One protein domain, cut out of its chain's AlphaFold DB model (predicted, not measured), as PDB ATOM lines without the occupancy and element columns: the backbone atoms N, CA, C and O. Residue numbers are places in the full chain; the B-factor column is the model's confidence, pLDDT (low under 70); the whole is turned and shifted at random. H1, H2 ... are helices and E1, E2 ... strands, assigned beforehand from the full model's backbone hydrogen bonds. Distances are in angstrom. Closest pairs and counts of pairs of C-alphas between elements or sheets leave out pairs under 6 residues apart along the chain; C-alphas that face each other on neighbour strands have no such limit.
ATOM      1  N   SER A   7      10.216 -10.366  45.813       32.62
ATOM      2  CA  SER A   7      11.219 -10.015  44.801       32.62
ATOM      3  C   SER A   7      10.559  -9.367  43.578       32.62
ATOM      4  O   SER A   7       9.406  -9.658  43.266       32.62
ATOM      5  N   THR A   8      11.288  -8.512  42.855       35.25
ATOM      6  CA  THR A   8      10.839  -7.837  41.620       35.25
ATOM      7  C   THR A   8      10.202  -8.809  40.615       35.25
ATOM      8  O   THR A   8       9.189  -8.488  40.002       35.25
ATOM      9  N   SER A   9      10.717 -10.041  40.521       34.34
ATOM     10  CA  SER A   9      10.151 -11.118  39.697       34.34
ATOM     11  C   SER A   9       8.803 -11.635  40.207       34.34
ATOM     12  O   SER A   9       7.925 -11.914  39.400       34.34
ATOM     13  N   GLN A  10       8.591 -11.718  41.523       33.88
ATOM     14  CA  GLN A  10       7.308 -12.105  42.125       33.88
ATOM     15  C   GLN A  10       6.232 -11.026  41.968       33.88
ATOM     16  O   GLN A  10       5.046 -11.344  42.020       33.88
ATOM     17  N   ILE A  11       6.628  -9.767  41.762       39.75
ATOM     18  CA  ILE A  11       5.690  -8.664  41.557       39.75
ATOM     19  C   ILE A  11       5.378  -8.461  40.069       39.75
ATOM     20  O   ILE A  11       4.212  -8.318  39.717       39.75
ATOM     21  N   LEU A  12       6.359  -8.597  39.170       35.25
ATOM     22  CA  LEU A  12       6.091  -8.730  37.730       35.25
ATOM     23  C   LEU A  12       5.225  -9.964  37.417       35.25
ATOM     24  O   LEU A  12       4.367  -9.891  36.547       35.25
ATOM     25  N   LEU A  13       5.360 -11.058  38.176       33.28
ATOM     26  CA  LEU A  13       4.456 -12.219  38.141       33.28
ATOM     27  C   LEU A  13       3.017 -11.876  38.588       33.28
ATOM     28  O   LEU A  13       2.061 -12.508  38.140       33.28
ATOM     29  N   ALA A  14       2.848 -10.883  39.468       34.56
ATOM     30  CA  ALA A  14       1.543 -10.411  39.938       34.56
ATOM     31  C   ALA A  14       0.887  -9.404  38.973       34.56
ATOM     32  O   ALA A  14      -0.339  -9.366  38.887       34.56
ATOM     33  N   ILE A  15       1.690  -8.630  38.233       38.53
ATOM     34  CA  ILE A  15       1.239  -7.623  37.254       38.53
ATOM     35  C   ILE A  15       1.070  -8.230  35.847       38.53
ATOM     36  O   ILE A  15       0.187  -7.825  35.095       38.53
ATOM     37  N   CYS A  16       1.889  -9.223  35.476       34.50
ATOM     38  CA  CYS A  16       2.040  -9.707  34.101       34.50
ATOM     39  C   CYS A  16       2.099 -11.243  33.963       34.50
ATOM     40  O   CYS A  16       3.022 -11.763  33.350       34.50
ATOM     41  N   LEU A  17       1.013 -11.941  34.306       36.97
ATOM     42  CA  LEU A  17       0.642 -13.256  33.738       36.97
ATOM     43  C   LEU A  17       1.129 -14.528  34.451       36.97
ATOM     44  O   LEU A  17       2.262 -14.699  34.884       36.97
ATOM     45  N   SER A  18       0.233 -15.511  34.402       29.55
ATOM     46  CA  SER A  18       0.551 -16.927  34.249       29.55
ATOM     47  C   SER A  18       1.386 -17.189  32.983       29.55
ATOM     48  O   SER A  18       0.850 -17.064  31.884       29.55
ATOM     49  N   THR A  19       2.659 -17.574  33.137       26.20
ATOM     50  CA  THR A  19       3.406 -18.643  32.412       26.20
ATOM     51  C   THR A  19       4.856 -18.720  32.949       26.20
ATOM     52  O   THR A  19       5.329 -17.734  33.515       26.20
ATOM     53  N   PRO A  20       5.536 -19.886  32.885       33.47
ATOM     54  CA  PRO A  20       6.742 -20.165  33.668       33.47
ATOM     55  C   PRO A  20       8.060 -19.801  32.955       33.47
ATOM     56  O   PRO A  20       8.155 -19.840  31.734       33.47
ATOM     57  N   GLU A  21       9.065 -19.489  33.780       35.94
ATOM     58  CA  GLU A  21      10.518 -19.612  33.561       35.94
ATOM     59  C   GLU A  21      11.122 -19.150  32.220       35.94
ATOM     60  O   GLU A  21      11.391 -19.957  31.337       35.94
ATOM     61  N   VAL A  22      11.527 -17.874  32.140       30.12
ATOM     62  CA  VAL A  22      12.697 -17.468  31.338       30.12
ATOM     63  C   VAL A  22      13.524 -16.438  32.116       30.12
ATOM     64  O   VAL A  22      13.010 -15.469  32.670       30.12
ATOM     65  N   CYS A  23      14.826 -16.706  32.176       30.31
ATOM     66  CA  CYS A  23      15.895 -15.986  32.866       30.31
ATOM     67  C   CYS A  23      15.834 -14.450  32.674       30.31
ATOM     68  O   CYS A  23      16.122 -13.940  31.593       30.31
ATOM     69  N   LEU A  24      15.480 -13.696  33.725       36.28
ATOM     70  CA  LEU A  24      15.113 -12.273  33.626       36.28
ATOM     71  C   LEU A  24      16.104 -11.316  34.316       36.28
ATOM     72  O   LEU A  24      15.710 -10.452  35.095       36.28
ATOM     73  N   LYS A  25      17.404 -11.447  34.031       31.08
ATOM     74  CA  LYS A  25      18.394 -10.399  34.371       31.08
ATOM     75  C   LYS A  25      18.711  -9.461  33.198       31.08
ATOM     76  O   LYS A  25      19.408  -8.480  33.394       31.08
ATOM     77  N   HIS A  26      18.191  -9.755  32.003       35.47
ATOM     78  CA  HIS A  26      18.525  -9.046  30.760       35.47
ATOM     79  C   HIS A  26      17.341  -8.289  30.118       35.47
ATOM     80  O   HIS A  26      17.517  -7.650  29.091       35.47
ATOM     81  N   TYR A  27      16.138  -8.344  30.712       41.59
ATOM     82  CA  TYR A  27      14.898  -7.779  30.136       41.59
ATOM     83  C   TYR A  27      14.350  -6.536  30.862       41.59
ATOM     84  O   TYR A  27      13.345  -5.980  30.427       41.59
ATOM     85  N   LEU A  28      14.968  -6.107  31.969       44.00
ATOM     86  CA  LEU A  28      14.430  -5.036  32.825       44.00
ATOM     87  C   LEU A  28      14.955  -3.632  32.491       44.00
ATOM     88  O   LEU A  28      14.521  -2.667  33.104       44.00
ATOM     89  N   GLU A  29      15.850  -3.503  31.514       42.56
ATOM     90  CA  GLU A  29      16.502  -2.226  31.205       42.56
ATOM     91  C   GLU A  29      15.693  -1.245  30.313       42.56
ATOM     92  O   GLU A  29      16.059  -0.073  30.323       42.56
ATOM     93  N   PRO A  30      14.587  -1.590  29.594       44.31
ATOM     94  CA  PRO A  30      13.847  -0.567  28.836       44.31
ATOM     95  C   PRO A  30      12.473  -0.154  29.400       44.31
ATOM     96  O   PRO A  30      11.908   0.823  28.915       44.31
ATOM     97  N   PHE A  31      11.899  -0.830  30.401       52.50
ATOM     98  CA  PHE A  31      10.528  -0.531  30.862       52.50
ATOM     99  C   PHE A  31      10.512   0.388  32.083       52.50
ATOM    100  O   PHE A  31      10.046   0.004  33.152       52.50
ATOM    101  N   LEU A  32      11.022   1.609  31.924       60.34
ATOM    102  CA  LEU A  32      10.865   2.633  32.959       60.34
ATOM    103  C   LEU A  32       9.392   3.033  33.140       60.34
ATOM    104  O   LEU A  32       9.007   3.292  34.270       60.34
ATOM    105  N   ASN A  33       8.570   2.963  32.079       75.88
ATOM    106  CA  ASN A  33       7.154   3.342  32.108       75.88
ATOM    107  C   ASN A  33       6.260   2.253  31.482       75.88
ATOM    108  O   ASN A  33       6.432   1.898  30.313       75.88
ATOM    109  N   LEU A  34       5.276   1.757  32.231       84.81
ATOM    110  CA  LEU A  34       4.292   0.762  31.810       84.81
ATOM    111  C   LEU A  34       2.908   1.412  31.703       84.81
ATOM    112  O   LEU A  34       2.315   1.805  32.706       84.81
ATOM    113  N   LYS A  35       2.364   1.487  30.486       91.12
ATOM    114  CA  LYS A  35       1.012   2.009  30.249       91.12
ATOM    115  C   LYS A  35       0.015   0.867  30.128       91.12
ATOM    116  O   LYS A  35       0.124   0.042  29.217       91.12
ATOM    117  N   LEU A  36      -0.954   0.825  31.030       92.62
ATOM    118  CA  LEU A  36      -2.009  -0.181  31.085       92.62
ATOM    119  C   LEU A  36      -3.386   0.477  30.975       92.62
ATOM    120  O   LEU A  36      -3.539   1.672  31.211       92.62
ATOM    121  N   GLY A  37      -4.409  -0.304  30.639       92.81
ATOM    122  CA  GLY A  37      -5.777   0.208  30.617       92.81
ATOM    123  C   GLY A  37      -6.843  -0.822  30.957       92.81
ATOM    124  O   GLY A  37      -6.564  -2.017  31.035       92.81
ATOM    125  N   LEU A  38      -8.078  -0.361  31.126       91.88
ATOM    126  CA  LEU A  38      -9.285  -1.183  31.205       91.88
ATOM    127  C   LEU A  38     -10.295  -0.698  30.178       91.88
ATOM    128  O   LEU A  38     -10.686   0.464  30.222       91.88
ATOM    129  N   ILE A  39     -10.761  -1.604  29.323       91.38
ATOM    130  CA  ILE A  39     -11.847  -1.341  28.380       91.38
ATOM    131  C   ILE A  39     -13.122  -2.039  28.852       91.38
ATOM    132  O   ILE A  39     -13.120  -3.243  29.135       91.38
ATOM    133  N   GLY A  40     -14.221  -1.292  28.923       87.69
ATOM    134  CA  GLY A  40     -15.543  -1.837  29.214       87.69
ATOM    135  C   GLY A  40     -16.532  -0.808  29.736       87.69
ATOM    136  O   GLY A  40     -16.208   0.365  29.891       87.69
ATOM    137  N   ASN A  41     -17.728  -1.282  30.072       82.31
ATOM    138  CA  ASN A  41     -18.838  -0.409  30.445       82.31
ATOM    139  C   ASN A  41     -18.942  -0.264  31.960       82.31
ATOM    140  O   ASN A  41     -18.662  -1.203  32.710       82.31
ATOM    141  N   ALA A  42     -19.418   0.900  32.415       79.56
ATOM    142  CA  ALA A  42     -19.633   1.193  33.835       79.56
ATOM    143  C   ALA A  42     -18.370   0.978  34.700       79.56
ATOM    144  O   ALA A  42     -18.444   0.606  35.876       79.56
ATOM    145  N   ILE A  43     -17.194   1.238  34.123       81.62
ATOM    146  CA  ILE A  43     -15.887   0.992  34.748       81.62
ATOM    147  C   ILE A  43     -15.375   2.150  35.608       81.62
ATOM    148  O   ILE A  43     -14.354   1.993  36.270       81.62
ATOM    149  N   ALA A  44     -16.084   3.281  35.671       81.38
ATOM    150  CA  ALA A  44     -15.650   4.484  36.394       81.38
ATOM    151  C   ALA A  44     -15.319   4.249  37.884       81.38
ATOM    152  O   ALA A  44     -14.521   4.973  38.469       81.38
ATOM    153  N   LYS A  45     -15.919   3.226  38.510       78.12
ATOM    154  CA  LYS A  45     -15.660   2.836  39.911       78.12
ATOM    155  C   LYS A  45     -14.734   1.619  40.045       78.12
ATOM    156  O   LYS A  45     -14.692   0.991  41.103       78.12
ATOM    157  N   SER A  46     -14.038   1.239  38.974       79.12
ATOM    158  CA  SER A  46     -13.115   0.107  38.982       79.12
ATOM    159  C   SER A  46     -11.968   0.353  39.960       79.12
ATOM    160  O   SER A  46     -11.401   1.440  40.017       79.12
ATOM    161  N   LYS A  47     -11.598  -0.686  40.714       83.19
ATOM    162  CA  LYS A  47     -10.422  -0.673  41.600       83.19
ATOM    163  C   LYS A  47      -9.138  -1.114  40.891       83.19
ATOM    164  O   LYS A  47      -8.074  -1.072  41.502       83.19
ATOM    165  N   ALA A  48      -9.234  -1.541  39.629       80.62
ATOM    166  CA  ALA A  48      -8.088  -2.002  38.850       80.62
ATOM    167  C   ALA A  48      -6.969  -0.946  38.728       80.62
ATOM    168  O   ALA A  48      -5.819  -1.341  38.909       80.62
ATOM    169  N   PRO A  49      -7.255   0.364  38.535       85.75
ATOM    170  CA  PRO A  49      -6.195   1.367  38.457       85.75
ATOM    171  C   PRO A  49      -5.346   1.426  39.729       85.75
ATOM    172  O   PRO A  49      -4.134   1.250  39.678       85.75
ATOM    173  N   ALA A  50      -5.994   1.574  40.891       79.88
ATOM    174  CA  ALA A  50      -5.305   1.646  42.177       79.88
ATOM    175  C   ALA A  50      -4.496   0.375  42.477       79.88
ATOM    176  O   ALA A  50      -3.391   0.459  43.004       79.88
ATOM    177  N   LEU A  51      -5.032  -0.801  42.126       80.56
ATOM    178  CA  LEU A  51      -4.342  -2.074  42.318       80.56
ATOM    179  C   LEU A  51      -3.060  -2.157  41.483       80.56
ATOM    180  O   LEU A  51      -2.015  -2.509  42.019       80.56
ATOM    181  N   HIS A  52      -3.132  -1.852  40.188       80.38
ATOM    182  CA  HIS A  52      -1.990  -2.015  39.284       80.38
ATOM    183  C   HIS A  52      -0.904  -0.967  39.502       80.38
ATOM    184  O   HIS A  52       0.272  -1.317  39.449       80.38
ATOM    185  N   ILE A  53      -1.282   0.272  39.832       83.94
ATOM    186  CA  ILE A  53      -0.332   1.313  40.249       83.94
ATOM    187  C   ILE A  53       0.409   0.854  41.509       83.94
ATOM    188  O   ILE A  53       1.635   0.772  41.507       83.94
ATOM    189  N   PHE A  54      -0.325   0.441  42.550       79.62
ATOM    190  CA  PHE A  54       0.272  -0.057  43.791       79.62
ATOM    191  C   PHE A  54       1.203  -1.254  43.554       79.62
ATOM    192  O   PHE A  54       2.285  -1.331  44.131       79.62
ATOM    193  N   LEU A  55       0.802  -2.203  42.703       76.88
ATOM    194  CA  LEU A  55       1.655  -3.337  42.368       76.88
ATOM    195  C   LEU A  55       2.932  -2.888  41.649       76.88
ATOM    196  O   LEU A  55       3.976  -3.464  41.926       76.88
ATOM    197  N   GLY A  56       2.863  -1.879  40.776       76.56
ATOM    198  CA  GLY A  56       4.009  -1.282  40.084       76.56
ATOM    199  C   GLY A  56       4.998  -0.563  41.002       76.56
ATOM    200  O   GLY A  56       6.207  -0.668  40.807       76.56
ATOM    201  N   GLU A  57       4.510   0.076  42.063       78.94
ATOM    202  CA  GLU A  57       5.355   0.756  43.052       78.94
ATOM    203  C   GLU A  57       6.271  -0.213  43.816       78.94
ATOM    204  O   GLU A  57       7.414   0.121  44.131       78.94
ATOM    205  N   LEU A  58       5.806  -1.435  44.102       73.56
ATOM    206  CA  LEU A  58       6.579  -2.429  44.859       73.56
ATOM    207  C   LEU A  58       7.942  -2.788  44.211       73.56
ATOM    208  O   LEU A  58       8.926  -2.891  44.950       73.56
ATOM    209  N   PRO A  59       8.042  -3.005  42.882       76.75
ATOM    210  CA  PRO A  59       9.300  -3.192  42.166       76.75
ATOM    211  C   PRO A  59       9.960  -1.882  41.711       76.75
ATOM    212  O   PRO A  59      11.060  -1.955  41.168       76.75
ATOM    213  N   GLY A  60       9.326  -0.721  41.911       77.81
ATOM    214  CA  GLY A  60       9.821   0.574  41.432       77.81
ATOM    215  C   GLY A  60       9.574   0.830  39.941       77.81
ATOM    216  O   GLY A  60      10.396   1.475  39.298       77.81
ATOM    217  N   LEU A  61       8.480   0.301  39.387       81.19
ATOM    218  CA  LEU A  61       8.035   0.566  38.017       81.19
ATOM    219  C   LEU A  61       7.073   1.761  38.006       81.19
ATOM    220  O   LEU A  61       6.164   1.816  38.836       81.19
ATOM    221  N   ASP A  62       7.224   2.673  37.044       85.62
ATOM    222  CA  ASP A  62       6.216   3.706  36.793       85.62
ATOM    223  C   ASP A  62       5.064   3.088  35.992       85.62
ATOM    224  O   ASP A  62       5.241   2.678  34.844       85.62
ATOM    225  N   VAL A  63       3.893   2.944  36.615       87.94
ATOM    226  CA  VAL A  63       2.720   2.307  36.007       87.94
ATOM    227  C   VAL A  63       1.597   3.324  35.898       87.94
ATOM    228  O   VAL A  63       1.123   3.836  36.910       87.94
ATOM    229  N   THR A  64       1.100   3.551  34.682       92.19
ATOM    230  CA  THR A  64      -0.164   4.262  34.462       92.19
ATOM    231  C   THR A  64      -1.267   3.267  34.142       92.19
ATOM    232  O   THR A  64      -1.033   2.231  33.513       92.19
ATOM    233  N   TYR A  65      -2.485   3.568  34.587       92.69
ATOM    234  CA  TYR A  65      -3.638   2.721  34.325       92.69
ATOM    235  C   TYR A  65      -4.874   3.561  34.012       92.69
ATOM    236  O   TYR A  65      -5.457   4.176  34.905       92.69
ATOM    237  N   ASP A  66      -5.298   3.524  32.753       94.62
ATOM    238  CA  ASP A  66      -6.368   4.371  32.230       94.62
ATOM    239  C   ASP A  66      -7.669   3.591  31.976       94.62
ATOM    240  O   ASP A  66      -7.674   2.380  31.743       94.62
ATOM    241  N   LEU A  67      -8.811   4.277  32.052       92.62
ATOM    242  CA  LEU A  67     -10.135   3.687  31.837       92.62
ATOM    243  C   LEU A  67     -10.703   4.142  30.488       92.62
ATOM    244  O   LEU A  67     -10.775   5.340  30.226       92.62
ATOM    245  N   PHE A  68     -11.155   3.190  29.674       91.19
ATOM    246  CA  PHE A  68     -11.718   3.420  28.345       91.19
ATOM    247  C   PHE A  68     -13.137   2.854  28.266       91.19
ATOM    248  O   PHE A  68     -13.338   1.639  28.311       91.19
ATOM    249  N   ASP A  69     -14.119   3.745  28.151       86.94
ATOM    250  CA  ASP A  69     -15.523   3.397  27.918       86.94
ATOM    251  C   ASP A  69     -15.832   3.654  26.429       86.94
ATOM    252  O   ASP A  69     -15.845   4.819  26.013       86.94
ATOM    253  N   PRO A  70     -15.974   2.611  25.585       75.38
ATOM    254  CA  PRO A  70     -16.188   2.795  24.154       75.38
ATOM    255  C   PRO A  70     -17.519   3.511  23.909       75.38
ATOM    256  O   PRO A  70     -18.585   2.947  24.136       75.38
ATOM    257  N   LEU A  71     -17.463   4.743  23.391       64.50
ATOM    258  CA  LEU A  71     -18.616   5.648  23.242       64.50
ATOM    259  C   LEU A  71     -19.840   5.034  22.535       64.50
ATOM    260  O   LEU A  71     -20.963   5.477  22.758       64.50
ATOM    261  N   SER A  72     -19.635   4.033  21.679       65.12
ATOM    262  CA  SER A  72     -20.691   3.377  20.907       65.12
ATOM    263  C   SER A  72     -21.170   2.048  21.494       65.12
ATOM    264  O   SER A  72     -22.190   1.534  21.046       65.12
ATOM    265  N   ASN A  73     -20.457   1.458  22.462       71.06
ATOM    266  CA  ASN A  73     -20.677   0.078  22.917       71.06
ATOM    267  C   ASN A  73     -20.782  -0.961  21.786       71.06
ATOM    268  O   ASN A  73     -21.379  -2.023  21.962       71.06
ATOM    269  N   THR A  74     -20.202  -0.658  20.622       81.38
ATOM    270  CA  THR A  74     -20.187  -1.542  19.457       81.38
ATOM    271  C   THR A  74     -18.887  -2.326  19.384       81.38
ATOM    272  O   THR A  74     -17.857  -1.916  19.922       81.38
ATOM    273  N   GLU A  75     -18.933  -3.446  18.668       83.31
ATOM    274  CA  GLU A  75     -17.751  -4.227  18.305       83.31
ATOM    275  C   GLU A  75     -16.717  -3.378  17.554       83.31
ATOM    276  O   GLU A  75     -15.559  -3.327  17.966       83.31
ATOM    277  N   ASP A  76     -17.145  -2.604  16.552       86.06
ATOM    278  CA  ASP A  76     -16.257  -1.701  15.807       86.06
ATOM    279  C   ASP A  76     -15.584  -0.665  16.715       86.06
ATOM    280  O   ASP A  76     -14.384  -0.413  16.607       86.06
ATOM    281  N   GLY A  77     -16.342  -0.086  17.654       87.06
ATOM    282  CA  GLY A  77     -15.812   0.883  18.612       87.06
ATOM    283  C   GLY A  77     -14.756   0.265  19.528       87.06
ATOM    284  O   GLY A  77     -13.735   0.890  19.809       87.06
ATOM    285  N   PHE A  78     -14.965  -0.984  19.945       90.25
ATOM    286  CA  PHE A  78     -13.985  -1.735  20.719       90.25
ATOM    287  C   PHE A  78     -12.709  -2.025  19.912       90.25
ATOM    288  O   PHE A  78     -11.609  -1.811  20.418       90.25
ATOM    289  N   ILE A  79     -12.837  -2.467  18.656       89.31
ATOM    290  CA  ILE A  79     -11.691  -2.772  17.782       89.31
ATOM    291  C   ILE A  79     -10.854  -1.512  17.525       89.31
ATOM    292  O   ILE A  79      -9.627  -1.551  17.654       89.31
ATOM    293  N   ILE A  80     -11.504  -0.380  17.238       90.69
ATOM    294  CA  ILE A  80     -10.831   0.917  17.078       90.69
ATOM    295  C   ILE A  80     -10.087   1.291  18.363       90.69
ATOM    296  O   ILE A  80      -8.923   1.684  18.303       90.69
ATOM    297  N   GLN A  81     -10.722   1.123  19.528       91.94
ATOM    298  CA  GLN A  81     -10.093   1.433  20.811       91.94
ATOM    299  C   GLN A  81      -8.855   0.562  21.068       91.94
ATOM    300  O   GLN A  81      -7.851   1.080  21.549       91.94
ATOM    301  N   ILE A  82      -8.892  -0.730  20.731       91.88
ATOM    302  CA  ILE A  82      -7.733  -1.628  20.849       91.88
ATOM    303  C   ILE A  82      -6.574  -1.175  19.956       91.88
ATOM    304  O   ILE A  82      -5.432  -1.148  20.422       91.88
ATOM    305  N   SER A  83      -6.860  -0.786  18.710       91.31
ATOM    306  CA  SER A  83      -5.842  -0.244  17.803       91.31
ATOM    307  C   SER A  83      -5.224   1.041  18.361       91.31
ATOM    308  O   SER A  83      -4.003   1.135  18.446       91.31
ATOM    309  N   ASP A  84      -6.048   1.982  18.838       93.19
ATOM    310  CA  ASP A  84      -5.586   3.242  19.445       93.19
ATOM    311  C   ASP A  84      -4.649   3.001  20.637       93.19
ATOM    312  O   ASP A  84      -3.595   3.627  20.750       93.19
ATOM    313  N   LEU A  85      -4.987   2.059  21.525       92.44
ATOM    314  CA  LEU A  85      -4.124   1.736  22.663       92.44
ATOM    315  C   LEU A  85      -2.779   1.158  22.216       92.44
ATOM    316  O   LEU A  85      -1.743   1.529  22.776       92.44
ATOM    317  N   ARG A  86      -2.772   0.286  21.202       90.00
ATOM    318  CA  ARG A  86      -1.527  -0.252  20.635       90.00
ATOM    319  C   ARG A  86      -0.655   0.880  20.085       90.00
ATOM    320  O   ARG A  86       0.519   0.963  20.442       90.00
ATOM    321  N   ASP A  87      -1.241   1.780  19.299       92.81
ATOM    322  CA  ASP A  87      -0.532   2.886  18.645       92.81
ATOM    323  C   ASP A  87      -0.012   3.929  19.648       92.81
ATOM    324  O   ASP A  87       1.055   4.516  19.469       92.81
ATOM    325  N   ARG A  88      -0.715   4.113  20.772       92.69
ATOM    326  CA  ARG A  88      -0.305   4.998  21.880       92.69
ATOM    327  C   ARG A  88       0.752   4.389  22.808       92.69
ATOM    328  O   ARG A  88       1.141   5.027  23.799       92.69
ATOM    329  N   GLY A  89       1.223   3.181  22.503       89.31
ATOM    330  CA  GLY A  89       2.289   2.498  23.231       89.31
ATOM    331  C   GLY A  89       1.841   1.882  24.555       89.31
ATOM    332  O   GLY A  89       2.644   1.793  25.485       89.31
ATOM    333  N   TYR A  90       0.572   1.481  24.677       91.31
ATOM    334  CA  TYR A  90       0.142   0.672  25.816       91.31
ATOM    335  C   TYR A  90       0.793  -0.708  25.751       91.31
ATOM    336  O   TYR A  90       0.980  -1.284  24.683       91.31
ATOM    337  N   SER A  91       1.120  -1.262  26.912       89.31
ATOM    338  CA  SER A  91       1.679  -2.614  27.033       89.31
ATOM    339  C   SER A  91       0.592  -3.691  27.107       89.31
ATOM    340  O   SER A  91       0.839  -4.869  26.848       89.31
ATOM    341  N   GLY A  92      -0.634  -3.299  27.448       91.38
ATOM    342  CA  GLY A  92      -1.793  -4.178  27.472       91.38
ATOM    343  C   GLY A  92      -3.005  -3.501  28.092       91.38
ATOM    344  O   GLY A  92      -2.921  -2.398  28.633       91.38
ATOM    345  N   CYS A  93      -4.138  -4.189  28.047       91.38
ATOM    346  CA  CYS A  93      -5.347  -3.747  28.719       91.38
ATOM    347  C   CYS A  93      -6.147  -4.920  29.283       91.38
ATOM    348  O   CYS A  93      -6.188  -6.015  28.718       91.38
ATOM    349  N   ASN A  94      -6.836  -4.680  30.393       90.31
ATOM    350  CA  ASN A  94      -7.914  -5.543  30.829       90.31
ATOM    351  C   ASN A  94      -9.174  -5.273  30.006       90.31
ATOM    352  O   ASN A  94      -9.427  -4.155  29.560       90.31
ATOM    353  N   VAL A  95      -9.979  -6.315  29.845       86.38
ATOM    354  CA  VAL A  95     -11.261  -6.263  29.149       86.38
ATOM    355  C   VAL A  95     -12.344  -6.762  30.091       86.38
ATOM    356  O   VAL A  95     -12.219  -7.822  30.713       86.38
ATOM    357  N   THR A  96     -13.425  -5.999  30.201       82.81
ATOM    358  CA  THR A  96     -14.600  -6.390  30.979       82.81
ATOM    359  C   THR A  96     -15.869  -6.350  30.129       82.81
ATOM    360  O   THR A  96     -15.823  -6.196  28.911       82.81
ATOM    361  N   TYR A  97     -17.009  -6.598  30.768       78.81
ATOM    362  CA  TYR A  97     -18.320  -6.592  30.132       78.81
ATOM    363  C   TYR A  97     -18.546  -5.321  29.283       78.81
ATOM    364  O   TYR A  97     -18.212  -4.231  29.758       78.81
ATOM    365  N   PRO A  98     -19.158  -5.436  28.085       80.38
ATOM    366  CA  PRO A  98     -19.608  -6.656  27.393       80.38
ATOM    367  C   PRO A  98     -18.562  -7.292  26.451       80.38
ATOM    368  O   PRO A  98     -18.869  -8.260  25.763       80.38
ATOM    369  N   PHE A  99     -17.322  -6.801  26.419       85.19
ATOM    370  CA  PHE A  99     -16.390  -7.058  25.310       85.19
ATOM    371  C   PHE A  99     -15.514  -8.310  25.435       85.19
ATOM    372  O   PHE A  99     -14.697  -8.567  24.558       85.19
ATOM    373  N   LYS A 100     -15.656  -9.123  26.490       84.44
ATOM    374  CA  LYS A 100     -14.753 -10.270  26.731       84.44
ATOM    375  C   LYS A 100     -14.702 -11.293  25.582       84.44
ATOM    376  O   LYS A 100     -13.682 -11.954  25.413       84.44
ATOM    377  N   GLN A 101     -15.787 -11.451  24.824       85.06
ATOM    378  CA  GLN A 101     -15.840 -12.355  23.665       85.06
ATOM    379  C   GLN A 101     -15.285 -11.685  22.404       85.06
ATOM    380  O   GLN A 101     -14.394 -12.239  21.767       85.06
ATOM    381  N   ILE A 102     -15.736 -10.460  22.121       86.69
ATOM    382  CA  ILE A 102     -15.270  -9.629  20.997       86.69
ATOM    383  C   ILE A 102     -13.747  -9.457  21.035       86.69
ATOM    384  O   ILE A 102     -13.051  -9.570  20.030       86.69
ATOM    385  N   ALA A 103     -13.196  -9.275  22.232       87.00
ATOM    386  CA  ALA A 103     -11.768  -9.142  22.451       87.00
ATOM    387  C   ALA A 103     -10.939 -10.314  21.906       87.00
ATOM    388  O   ALA A 103      -9.820 -10.100  21.449       87.00
ATOM    389  N   MET A 104     -11.480 -11.535  21.879       87.25
ATOM    390  CA  MET A 104     -10.783 -12.676  21.280       87.25
ATOM    391  C   MET A 104     -10.700 -12.596  19.755       87.25
ATOM    392  O   MET A 104      -9.746 -13.101  19.175       87.25
ATOM    393  N   GLN A 105     -11.687 -11.973  19.112       88.50
ATOM    394  CA  GLN A 105     -11.720 -11.783  17.661       88.50
ATOM    395  C   GLN A 105     -10.814 -10.623  17.225       88.50
ATOM    396  O   GLN A 105     -10.357 -10.591  16.090       88.50
ATOM    397  N   SER A 106     -10.516  -9.698  18.143       87.12
ATOM    398  CA  SER A 106      -9.687  -8.512  17.891       87.12
ATOM    399  C   SER A 106      -8.172  -8.727  18.024       87.12
ATOM    400  O   SER A 106      -7.407  -7.773  17.875       87.12
ATOM    401  N   VAL A 107      -7.720  -9.945  18.348       88.94
ATOM    402  CA  VAL A 107      -6.298 -10.246  18.583       88.94
ATOM    403  C   VAL A 107      -5.722 -11.219  17.559       88.94
ATOM    404  O   VAL A 107      -6.423 -12.067  17.017       88.94
ATOM    405  N   GLU A 108      -4.410 -11.145  17.352       90.94
ATOM    406  CA  GLU A 108      -3.664 -12.024  16.446       90.94
ATOM    407  C   GLU A 108      -3.529 -13.446  17.016       90.94
ATOM    408  O   GLU A 108      -3.589 -14.432  16.282       90.94
ATOM    409  N   HIS A 109      -3.391 -13.573  18.342       90.19
ATOM    410  CA  HIS A 109      -3.236 -14.865  19.002       90.19
ATOM    411  C   HIS A 109      -4.126 -15.014  20.238       90.19
ATOM    412  O   HIS A 109      -4.094 -14.208  21.165       90.19
ATOM    413  N   CYS A 110      -4.872 -16.115  20.315       87.44
ATOM    414  CA  CYS A 110      -5.587 -16.507  21.529       87.44
ATOM    415  C   CYS A 110      -4.821 -17.610  22.267       87.44
ATOM    416  O   CYS A 110      -4.646 -18.714  21.735       87.44
ATOM    417  N   GLU A 111      -4.417 -17.329  23.505       80.50
ATOM    418  CA  GLU A 111      -3.769 -18.306  24.378       80.50
ATOM    419  C   GLU A 111      -4.755 -19.427  24.766       80.50
ATOM    420  O   GLU A 111      -5.971 -19.193  24.813       80.50
ATOM    421  N   PRO A 112      -4.272 -20.640  25.104       77.25
ATOM    422  CA  PRO A 112      -5.136 -21.761  25.481       77.25
ATOM    423  C   PRO A 112      -6.139 -21.410  26.589       77.25
ATOM    424  O   PRO A 112      -7.296 -21.818  26.528       77.25
ATOM    425  N   SER A 113      -5.723 -20.582  27.556       72.12
ATOM    426  CA  SER A 113      -6.582 -20.104  28.648       72.12
ATOM    427  C   SER A 113      -7.823 -19.350  28.164       72.12
ATOM    428  O   SER A 113      -8.896 -19.546  28.724       72.12
ATOM    429  N   ALA A 114      -7.698 -18.511  27.131       74.44
ATOM    430  CA  ALA A 114      -8.816 -17.764  26.561       74.44
ATOM    431  C   ALA A 114      -9.674 -18.644  25.645       74.44
ATOM    432  O   ALA A 114     -10.899 -18.555  25.684       74.44
ATOM    433  N   LYS A 115      -9.040 -19.535  24.868       75.44
ATOM    434  CA  LYS A 115      -9.729 -20.494  23.986       75.44
ATOM    435  C   LYS A 115     -10.656 -21.432  24.755       75.44
ATOM    436  O   LYS A 115     -11.788 -21.627  24.336       75.44
ATOM    437  N   LEU A 116     -10.198 -21.973  25.884       70.31
ATOM    438  CA  LEU A 116     -10.956 -22.948  26.679       70.31
ATOM    439  C   LEU A 116     -12.271 -22.401  27.240       70.31
ATOM    440  O   LEU A 116     -13.214 -23.160  27.435       70.31
ATOM    441  N   VAL A 117     -12.324 -21.100  27.515       69.19
ATOM    442  CA  VAL A 117     -13.486 -20.428  28.112       69.19
ATOM    443  C   VAL A 117     -14.218 -19.524  27.120       69.19
ATOM    444  O   VAL A 117     -15.177 -18.852  27.494       69.19
ATOM    445  N   SER A 118     -13.768 -19.472  25.864       79.38
ATOM    446  CA  SER A 118     -14.312 -18.594  24.818       79.38
ATOM    447  C   SER A 118     -14.512 -17.144  25.283       79.38
ATOM    448  O   SER A 118     -15.498 -16.498  24.933       79.38
ATOM    449  N   ALA A 119     -13.604 -16.641  26.125       79.50
ATOM    450  CA  ALA A 119     -13.600 -15.267  26.613       79.50
ATOM    451  C   ALA A 119     -12.190 -14.843  27.053       79.50
ATOM    452  O   ALA A 119     -11.438 -15.643  27.608       79.50
ATOM    453  N   THR A 120     -11.851 -13.562  26.908       82.06
ATOM    454  CA  THR A 120     -10.613 -12.968  27.436       82.06
ATOM    455  C   THR A 120     -10.907 -11.801  28.370       82.06
ATOM    456  O   THR A 120     -11.853 -11.042  28.173       82.06
ATOM    457  N   ASN A 121     -10.104 -11.668  29.425       83.06
ATOM    458  CA  ASN A 121     -10.145 -10.536  30.353       83.06
ATOM    459  C   ASN A 121      -8.871  -9.672  30.275       83.06
ATOM    460  O   ASN A 121      -8.757  -8.682  30.998       83.06
ATOM    461  N   THR A 122      -7.908 -10.057  29.432       87.31
ATOM    462  CA  THR A 122      -6.583  -9.440  29.335       87.31
ATOM    463  C   THR A 122      -6.059  -9.553  27.910       87.31
ATOM    464  O   THR A 122      -5.889 -10.660  27.402       87.31
ATOM    465  N   ILE A 123      -5.739  -8.415  27.297       89.69
ATOM    466  CA  ILE A 123      -5.006  -8.341  26.036       89.69
ATOM    467  C   ILE A 123      -3.602  -7.822  26.326       89.69
ATOM    468  O   ILE A 123      -3.433  -6.787  26.971       89.69
ATOM    469  N   LYS A 124      -2.589  -8.538  25.842       89.81
ATOM    470  CA  LYS A 124      -1.197  -8.087  25.859       89.81
ATOM    471  C   LYS A 124      -0.830  -7.518  24.496       89.81
ATOM    472  O   LYS A 124      -1.067  -8.172  23.479       89.81
ATOM    473  N   PHE A 125      -0.210  -6.342  24.491       88.62
ATOM    474  CA  PHE A 125       0.348  -5.728  23.293       88.62
ATOM    475  C   PHE A 125       1.850  -6.029  23.214       88.62
ATOM    476  O   PHE A 125       2.578  -5.948  24.202       88.62
ATOM    477  N   GLY A 126       2.311  -6.438  22.037       83.88
ATOM    478  CA  GLY A 126       3.699  -6.797  21.763       83.88
ATOM    479  C   GLY A 126       3.938  -6.867  20.258       83.88
ATOM    480  O   GLY A 126       3.263  -6.173  19.496       83.88
ATOM    481  N   SER A 127       4.857  -7.737  19.824       84.06
ATOM    482  CA  SER A 127       5.022  -8.052  18.395       84.06
ATOM    483  C   SER A 127       3.712  -8.539  17.773       84.06
ATOM    484  O   SER A 127       3.376  -8.141  16.668       84.06
ATOM    485  N   GLU A 128       2.948  -9.317  18.539       87.06
ATOM    486  CA  GLU A 128       1.603  -9.785  18.214       87.06
ATOM    487  C   GLU A 128       0.677  -9.457  19.389       87.06
ATOM    488  O   GLU A 128       1.100  -9.489  20.555       87.06
ATOM    489  N   THR A 129      -0.591  -9.165  19.109       87.00
ATOM    490  CA  THR A 129      -1.605  -9.003  20.159       87.00
ATOM    491  C   THR A 129      -2.078 -10.361  20.669       87.00
ATOM    492  O   THR A 129      -2.362 -11.273  19.889       87.00
ATOM    493  N   ARG A 130      -2.154 -10.520  21.997       88.38
ATOM    494  CA  ARG A 130      -2.513 -11.803  22.623       88.38
ATOM    495  C   ARG A 130      -3.686 -11.691  23.579       88.38
ATOM    496  O   ARG A 130      -3.614 -10.910  24.523       88.38
ATOM    497  N   ALA A 131      -4.705 -12.525  23.394       87.75
ATOM    498  CA  ALA A 131      -5.818 -12.682  24.328       87.75
ATOM    499  C   ALA A 131      -5.514 -13.762  25.368       87.75
ATOM    500  O   ALA A 131      -5.213 -14.911  25.034       87.75
ATOM    501  N   ILE A 132      -5.642 -13.389  26.639       80.94
ATOM    502  CA  ILE A 132      -5.376 -14.235  27.803       80.94
ATOM    503  C   ILE A 132      -6.602 -14.213  28.716       80.94
ATOM    504  O   ILE A 132      -7.265 -13.185  28.865       80.94
ATOM    505  N   ASN A 133      -6.916 -15.343  29.347       75.00
ATOM    506  CA  ASN A 133      -7.899 -15.371  30.421       75.00
ATOM    507  C   ASN A 133      -7.228 -15.740  31.745       75.00
ATOM    508  O   ASN A 133      -6.864 -16.894  31.985       75.00
ATOM    509  N   THR A 134      -7.049 -14.737  32.606       65.25
ATOM    510  CA  THR A 134      -6.399 -14.923  33.908       65.25
ATOM    511  C   THR A 134      -7.332 -15.494  34.971       65.25
ATOM    512  O   THR A 134      -6.844 -16.012  35.974       65.25
ATOM    513  N   ASP A 135      -8.653 -15.438  34.766       66.25
ATOM    514  CA  ASP A 135      -9.624 -16.058  35.673       66.25
ATOM    515  C   ASP A 135      -9.458 -17.588  35.609       66.25
ATOM    516  O   ASP A 135      -9.348 -18.257  36.638       66.25
TER     517      ASP A 135
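AT A GLANCE: This is residues 7 to 135 of the 255 residues of the protein "Shikimate_dh_N domain-containing protein" of Oceanospirillales bacterium TMED33 (UniProt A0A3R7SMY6). A twisted sheet of five strands makes the core, with helix H2 along one face and helix H3 along the other, while H5 grazes it near the edge strand E5. H1 packs on H2 but not on the sheet, and residues 16 to 32, with no named element, make a wide loop from H1 to E1. The printed part has 129 residues with five named helices and five named strands, in the order H1 E1 H2 E2 H3 E3 H4 H5 E4 E5. The sheet is mixed, order E2 E1 E3 E4 E5, and the class is mixed, helices and strands. The whole is compact, with a radius of gyration of the C-alphas of 14.4 A and spans of 42 by 30 by 26 A.

HOW THE PARTS SIT: Start at E1, residues 33 to 39, parallel to E2, residues 62 to 68; N 36 and O 64 are 2.9 A apart, within hydrogen-bond range. On its other side E1 is parallel to E3, residues 92 to 95, with N 94 and O 37 at 2.8 A. E4, residues 122 to 124, is antiparallel to E3, with N 123 and O 93 at 2.8 A. E5, residues 130 to 132, forms a hairpin with E4, with N 132 and O 122 at 2.8 A. From edge to edge the strands' lines turn by 85 degrees. H2, residues 48 to 57, lies over E2 and E1 at a height of 8.3 A over the sheet; E1, H2, E2 form a strand-helix-strand unit, two parallel neighbour strands with a helix between, its crossover right-handed. H3, residues 75 to 87, lies on the opposite face, over E1 and E3 at a height of 9.6 A; E2, H3, E3 form a split unit, with E1 between its strands, also right-handed. H1, residues 8 to 15, touches H2 at a shallow tilt of 7 degrees, opposite ways; the closest C-alphas, of Ile 15 and Leu 55, are 6.7 A apart. H4, residues 102 to 105, only just touches H3, with 3 pairs of C-alphas within 8 A, made by residues 75 to 79 of H3 alone; the closest are those of Glu 75 and Ile 102, 6.5 A. H5, residues 112 to 117, only grazes the sheet with residues 112 to 115; the closest C-alphas of H5 and E5, of Ala 114 and Ile 132, are 5.1 A apart. In H1, H2 and H3 every O i to N i+4 pair is within hydrogen-bond range, in H5 1 of 2, and H4 is too short for such a pair.

IN THESE COORDINATES: Find C-alpha 8 at (10.839, -7.837, 41.620), where H1 begins. E1 starts at C-alpha 33, (7.154, 3.342, 32.108), and runs 19.9 A; E2 runs 19.8 A, H3 18.6 A and H2 14.4 A. E5 ends at C-alpha 132, (-5.376, -14.235, 27.803).

THE WHOLE: The C-alphas farthest apart, of Lys 25 and Ser 72, are 43.6 A apart. The printed part has no cut, and the link from H1 to E1 is long. Mean pLDDT of the printed part is 74.6; residues 7 to 32, 71 to 72, 117 and 134 to 135 are under 70.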